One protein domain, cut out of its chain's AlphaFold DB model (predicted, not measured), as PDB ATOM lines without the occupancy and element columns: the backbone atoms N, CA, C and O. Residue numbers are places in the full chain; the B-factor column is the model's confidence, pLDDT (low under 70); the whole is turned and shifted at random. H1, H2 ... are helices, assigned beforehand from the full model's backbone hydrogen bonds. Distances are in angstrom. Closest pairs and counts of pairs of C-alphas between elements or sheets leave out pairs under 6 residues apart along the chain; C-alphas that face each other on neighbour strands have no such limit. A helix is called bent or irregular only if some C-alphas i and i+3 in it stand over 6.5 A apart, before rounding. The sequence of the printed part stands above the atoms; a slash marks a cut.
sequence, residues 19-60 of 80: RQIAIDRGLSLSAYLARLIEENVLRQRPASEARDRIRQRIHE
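This is residues 19 to 60 of the 80 residues of an uncharacterized protein of Chloroflexi bacterium (UniProt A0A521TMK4). Look first for one long helix, H2, which bends between its arms H2a and H2b yet runs nearly straight, and then for the short helix H1, set crosswise at its beginning so that the two meet in a corner. The long helix makes the length of the rod, and its residues 36 to 60 stick out free. The printed part has 42 residues with two named helices, H1 then H2, and no named strand; the class is all helix. It is extended, with a radius of gyration of the C-alphas of 16.5 A and spans of 50 by 13 by 10 A.

Begin with H2, residues 29 to 60, assigned as one helix by its hydrogen bonds but bent: C-alphas 43 and 46 are 6.5 A apart. Its arms, H2a with residues 29 to 43 and H2b with residues 46 to 60, stand at a shallow tilt of 23 degrees. At the other end of H2a find H1, residues 19 to 24. H1 and H2a touch only at the corner by their link, H2a with residues 29 to 32 alone; the closest C-alphas, those of Arg 19 and Leu 29, are 5.5 A apart. Their lines are about perpendicular, at 85 degrees. H1 and H2b are apart. In H1, H2a and H2b every O i to N i+4 pair is within hydrogen-bond range.

Find C-alpha 29 at (281.875, 178.116, 320.017); from there H2a runs 21.0 A to C-alpha 43. H2b runs 20.6 A from C-alpha 46 to C-alpha 60 at (301.630, 219.619, 322.483). H1 begins at C-alpha 19, (278.020, 176.599, 323.695), and is 8.7 A long.

The two C-alphas farthest apart, those of Gln 20 and Glu 60, are 50.7 A apart. The printed part has no cut, and the link from H1 to H2a, 4 residues, is tight. The mean pLDDT of the printed part is 79.8; look for values under 70 at residues 43 to 54, 57 and 59.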
ATOM      1  N   ARG A  19     278.401 177.455 324.825       97.00
ATOM      2  CA  ARG A  19     278.020 176.599 323.695       97.00
ATOM      3  C   ARG A  19     276.536 176.718 323.367       97.00
ATOM      4  O   ARG A  19     276.215 176.819 322.187       97.00
ATOM      5  N   GLN A  20     275.662 176.746 324.373       98.00
ATOM      6  CA  GLN A  20     274.229 176.940 324.146       98.00
ATOM      7  C   GLN A  20     273.963 178.278 323.449       98.00
ATOM      8  O   GLN A  20     273.331 178.312 322.400       98.00
ATOM      9  N   ILE A  21     274.561 179.360 323.955       97.19
ATOM     10  CA  ILE A  21     274.423 180.697 323.359       97.19
ATOM     11  C   ILE A  21     274.948 180.727 321.917       97.19
ATOM     12  O   ILE A  21     274.370 181.395 321.059       97.19
ATOM     13  N   ALA A  22     276.050 180.029 321.634       96.44
ATOM     14  CA  ALA A  22     276.587 179.942 320.283       96.44
ATOM     15  C   ALA A  22     275.606 179.230 319.334       96.44
ATOM     16  O   ALA A  22     275.339 179.750 318.252       96.44
ATOM     17  N   ILE A  23     275.015 178.109 319.767       97.75
ATOM     18  CA  ILE A  23     274.003 177.361 319.002       97.75
ATOM     19  C   ILE A  23     272.774 178.229 318.731       97.75
ATOM     20  O   ILE A  23     272.356 178.331 317.580       97.75
ATOM     21  N   ASP A  24     272.254 178.913 319.753       97.06
ATOM     22  CA  ASP A  24     271.086 179.795 319.629       97.06
ATOM     23  C   ASP A  24     271.328 180.931 318.614       97.06
ATOM     24  O   ASP A  24     270.396 181.459 318.012       97.06
ATOM     25  N   ARG A  25     272.598 181.297 318.396       94.19
ATOM     26  CA  ARG A  25     273.038 182.314 317.429       94.19
ATOM     27  C   ARG A  25     273.480 181.739 316.079       94.19
ATOM     28  O   ARG A  25     273.922 182.506 315.228       94.19
ATOM     29  N   GLY A  26     273.404 180.422 315.879       96.44
ATOM     30  CA  GLY A  26     273.868 179.752 314.659       96.44
ATOM     31  C   GLY A  26     275.387 179.812 314.456       96.44
ATOM     32  O   GLY A  26     275.862 179.804 313.322       96.44
ATOM     33  N   LEU A  27     276.161 179.911 315.540       96.06
ATOM     34  CA  LEU A  27     277.617 180.033 315.526       96.06
ATOM     35  C   LEU A  27     278.288 178.806 316.149       96.06
ATOM     36  O   LEU A  27     277.755 178.152 317.044       96.06
ATOM     37  N   SER A  28     279.527 178.537 315.734       96.12
ATOM     38  CA  SER A  28     280.407 177.655 316.501       96.12
ATOM     39  C   SER A  28     280.877 178.349 317.786       96.12
ATOM     40  O   SER A  28     280.907 179.578 317.877       96.12
ATOM     41  N   LEU A  29     281.311 177.565 318.781       94.50
ATOM     42  CA  LEU A  29     281.875 178.116 320.017       94.50
ATOM     43  C   LEU A  29     283.113 178.988 319.741       94.50
ATOM     44  O   LEU A  29     283.248 180.060 320.324       94.50
ATOM     45  N   SER A  30     283.991 178.566 318.826       91.62
ATOM     46  CA  SER A  30     285.176 179.341 318.442       91.62
ATOM     47  C   SER A  30     284.810 180.652 317.743       91.62
ATOM     48  O   SER A  30     285.389 181.685 318.068       91.62
ATOM     49  N   ALA A  31     283.815 180.644 316.849       93.50
ATOM     50  CA  ALA A  31     283.329 181.856 316.189       93.50
ATOM     51  C   ALA A  31     282.669 182.821 317.184       93.50
ATOM     52  O   ALA A  31     282.904 184.028 317.128       93.50
ATOM     53  N   TYR A  32     281.886 182.296 318.132       95.12
ATOM     54  CA  TYR A  32     281.282 183.089 319.200       95.12
ATOM     55  C   TYR A  32     282.345 183.765 320.080       95.12
ATOM     56  O   TYR A  32     282.276 184.971 320.317       95.12
ATOM     57  N   LEU A  33     283.369 183.018 320.505       93.19
ATOM     58  CA  LEU A  33     284.479 183.556 321.295       93.19
ATOM     59  C   LEU A  33     285.304 184.583 320.510       93.19
ATOM     60  O   LEU A  33     285.600 185.651 321.042       93.19
ATOM     61  N   ALA A  34     285.635 184.300 319.247       91.19
ATOM     62  CA  ALA A  34     286.360 185.231 318.385       91.19
ATOM     63  C   ALA A  34     285.615 186.565 318.252       91.19
ATOM     64  O   ALA A  34     286.216 187.625 318.420       91.19
ATOM     65  N   ARG A  35     284.294 186.511 318.051       90.88
ATOM     66  CA  ARG A  35     283.446 187.702 317.977       90.88
ATOM     67  C   ARG A  35     283.421 188.480 319.291       90.88
ATOM     68  O   ARG A  35     283.531 189.700 319.269       90.88
ATOM     69  N   LEU A  36     283.303 187.808 320.438       91.06
ATOM     70  CA  LEU A  36     283.365 188.484 321.741       91.06
ATOM     71  C   LEU A  36     284.710 189.188 321.947       91.06
ATOM     72  O   LEU A  36     284.737 190.320 322.431       91.06
ATOM     73  N   ILE A  37     285.819 188.543 321.579       90.38
ATOM     74  CA  ILE A  37     287.157 189.138 321.670       90.38
ATOM     75  C   ILE A  37     287.256 190.348 320.742       90.38
ATOM     76  O   ILE A  37     287.678 191.416 321.181       90.38
ATOM     77  N   GLU A  38     286.824 190.211 319.489       86.88
ATOM     78  CA  GLU A  38     286.814 191.301 318.516       86.88
ATOM     79  C   GLU A  38     285.985 192.484 319.017       86.88
ATOM     80  O   GLU A  38     286.491 193.600 319.068       86.88
ATOM     81  N   GLU A  39     284.759 192.258 319.487       86.75
ATOM     82  CA  GLU A  39     283.905 193.313 320.029       86.75
ATOM     83  C   GLU A  39     284.535 194.008 321.244       86.75
ATOM     84  O   GLU A  39     284.418 195.224 321.378       86.75
ATOM     85  N   ASN A  40     285.212 193.274 322.131       85.00
ATOM     86  CA  ASN A  40     285.871 193.864 323.298       85.00
ATOM     87  C   ASN A  40     287.125 194.659 322.917       85.00
ATOM     88  O   ASN A  40     287.346 195.746 323.448       85.00
ATOM     89  N   VAL A  41     287.927 194.156 321.978       83.00
ATOM     90  CA  VAL A  41     289.127 194.844 321.487       83.00
ATOM     91  C   VAL A  41     288.736 196.079 320.675       83.00
ATOM     92  O   VAL A  41     289.263 197.165 320.915       83.00
ATOM     93  N   LEU A  42     287.779 195.951 319.755       71.44
ATOM     94  CA  LEU A  42     287.285 197.051 318.927       71.44
ATOM     95  C   LEU A  42     286.550 198.114 319.738       71.44
ATOM     96  O   LEU A  42     286.619 199.274 319.362       71.44
ATOM     97  N   ARG A  43     285.890 197.779 320.855       61.50
ATOM     98  CA  ARG A  43     285.340 198.797 321.770       61.50
ATOM     99  C   ARG A  43     286.429 199.564 322.524       61.50
ATOM    100  O   ARG A  43     286.221 200.725 322.869       61.50
ATOM    101  N   GLN A  44     287.592 198.955 322.758       58.22
ATOM    102  CA  GLN A  44     288.711 199.609 323.442       58.22
ATOM    103  C   GLN A  44     289.552 200.503 322.516       58.22
ATOM    104  O   GLN A  44     290.020 201.550 322.963       58.22
ATOM    105  N   ARG A  45     289.694 200.162 321.226       55.19
ATOM    106  CA  ARG A  45     290.513 200.941 320.271       55.19
ATOM    107  C   ARG A  45     290.081 202.404 320.043       55.19
ATOM    108  O   ARG A  45     290.939 203.280 320.141       55.19
ATOM    109  N   PRO A  46     288.803 202.747 319.781       53.47
ATOM    110  CA  PRO A  46     288.415 204.137 319.554       53.47
ATOM    111  C   PRO A  46     288.503 204.956 320.844       53.47
ATOM    112  O   PRO A  46     288.796 206.149 320.789       53.47
ATOM    113  N   ALA A  47     288.316 204.321 322.007       52.97
ATOM    114  CA  ALA A  47     288.480 204.980 323.293       52.97
ATOM    115  C   ALA A  47     289.951 205.326 323.565       52.97
ATOM    116  O   ALA A  47     290.209 206.438 324.015       52.97
ATOM    117  N   SER A  48     290.909 204.440 323.272       56.50
ATOM    118  CA  SER A  48     292.333 204.753 323.446       56.50
ATOM    119  C   SER A  48     292.814 205.774 322.419       56.50
ATOM    120  O   SER A  48     293.330 206.808 322.810       56.50
ATOM    121  N   GLU A  49     292.541 205.594 321.124       60.28
ATOM    122  CA  GLU A  49     293.049 206.506 320.089       60.28
ATOM    123  C   GLU A  49     292.449 207.917 320.171       60.28
ATOM    124  O   GLU A  49     293.127 208.905 319.898       60.28
ATOM    125  N   ALA A  50     291.163 208.057 320.511       59.41
ATOM    126  CA  ALA A  50     290.573 209.379 320.726       59.41
ATOM    127  C   ALA A  50     291.127 210.042 321.997       59.41
ATOM    128  O   ALA A  50     291.450 211.229 321.973       59.41
ATOM    129  N   ARG A  51     291.287 209.281 323.089       61.47
ATOM    130  CA  ARG A  51     291.870 209.793 324.339       61.47
ATOM    131  C   ARG A  51     293.338 210.162 324.174       61.47
ATOM    132  O   ARG A  51     293.744 211.196 324.688       61.47
ATOM    133  N   ASP A  52     294.099 209.368 323.438       68.62
ATOM    134  CA  ASP A  52     295.516 209.598 323.185       68.62
ATOM    135  C   ASP A  52     295.708 210.785 322.240       68.62
ATOM    136  O   ASP A  52     296.540 211.633 322.528       68.62
ATOM    137  N   ARG A  53     294.858 210.952 321.214       62.59
ATOM    138  CA  ARG A  53     294.836 212.174 320.385       62.59
ATOM    139  C   ARG A  53     294.502 213.427 321.189       62.59
ATOM    140  O   ARG A  53     295.147 214.454 321.009       62.59
ATOM    141  N   ILE A  54     293.504 213.375 322.072       65.38
ATOM    142  CA  ILE A  54     293.159 214.518 322.934       65.38
ATOM    143  C   ILE A  54     294.305 214.810 323.907       65.38
ATOM    144  O   ILE A  54     294.700 215.962 324.049       65.38
ATOM    145  N   ARG A  55     294.879 213.779 324.536       70.31
ATOM    146  CA  ARG A  55     296.013 213.916 325.456       70.31
ATOM    147  C   ARG A  55     297.247 214.475 324.745       70.31
ATOM    148  O   ARG A  55     297.896 215.360 325.287       70.31
ATOM    149  N   GLN A  56     297.528 214.015 323.530       74.31
ATOM    150  CA  GLN A  56     298.598 214.534 322.685       74.31
ATOM    151  C   GLN A  56     298.367 216.016 322.363       74.31
ATOM    152  O   GLN A  56     299.256 216.817 322.611       74.31
ATOM    153  N   ARG A  57     297.154 216.420 321.958       67.19
ATOM    154  CA  ARG A  57     296.818 217.841 321.725       67.19
ATOM    155  C   ARG A  57     296.904 218.708 322.988       67.19
ATOM    156  O   ARG A  57     297.207 219.891 322.885       67.19
ATOM    157  N   ILE A  58     296.636 218.143 324.167       72.12
ATOM    158  CA  ILE A  58     296.822 218.829 325.455       72.12
ATOM    159  C   ILE A  58     298.317 218.993 325.772       72.12
ATOM    160  O   ILE A  58     298.717 220.070 326.197       72.12
ATOM    161  N   HIS A  59     299.137 217.957 325.559       66.75
ATOM    162  CA  HIS A  59     300.584 218.010 325.812       66.75
ATOM    163  C   HIS A  59     301.342 218.893 324.822       66.75
ATOM    164  O   HIS A  59     302.225 219.636 325.234       66.75
ATOM    165  N   GLU A  60     301.013 218.807 323.535       74.38
ATOM    166  CA  GLU A  60     301.630 219.619 322.483       74.38
ATOM    167  C   GLU A  60     301.216 221.091 322.599       74.38
ATOM    168  O   GLU A  60     301.941 221.974 322.146       74.38
TER     169      GLU A  60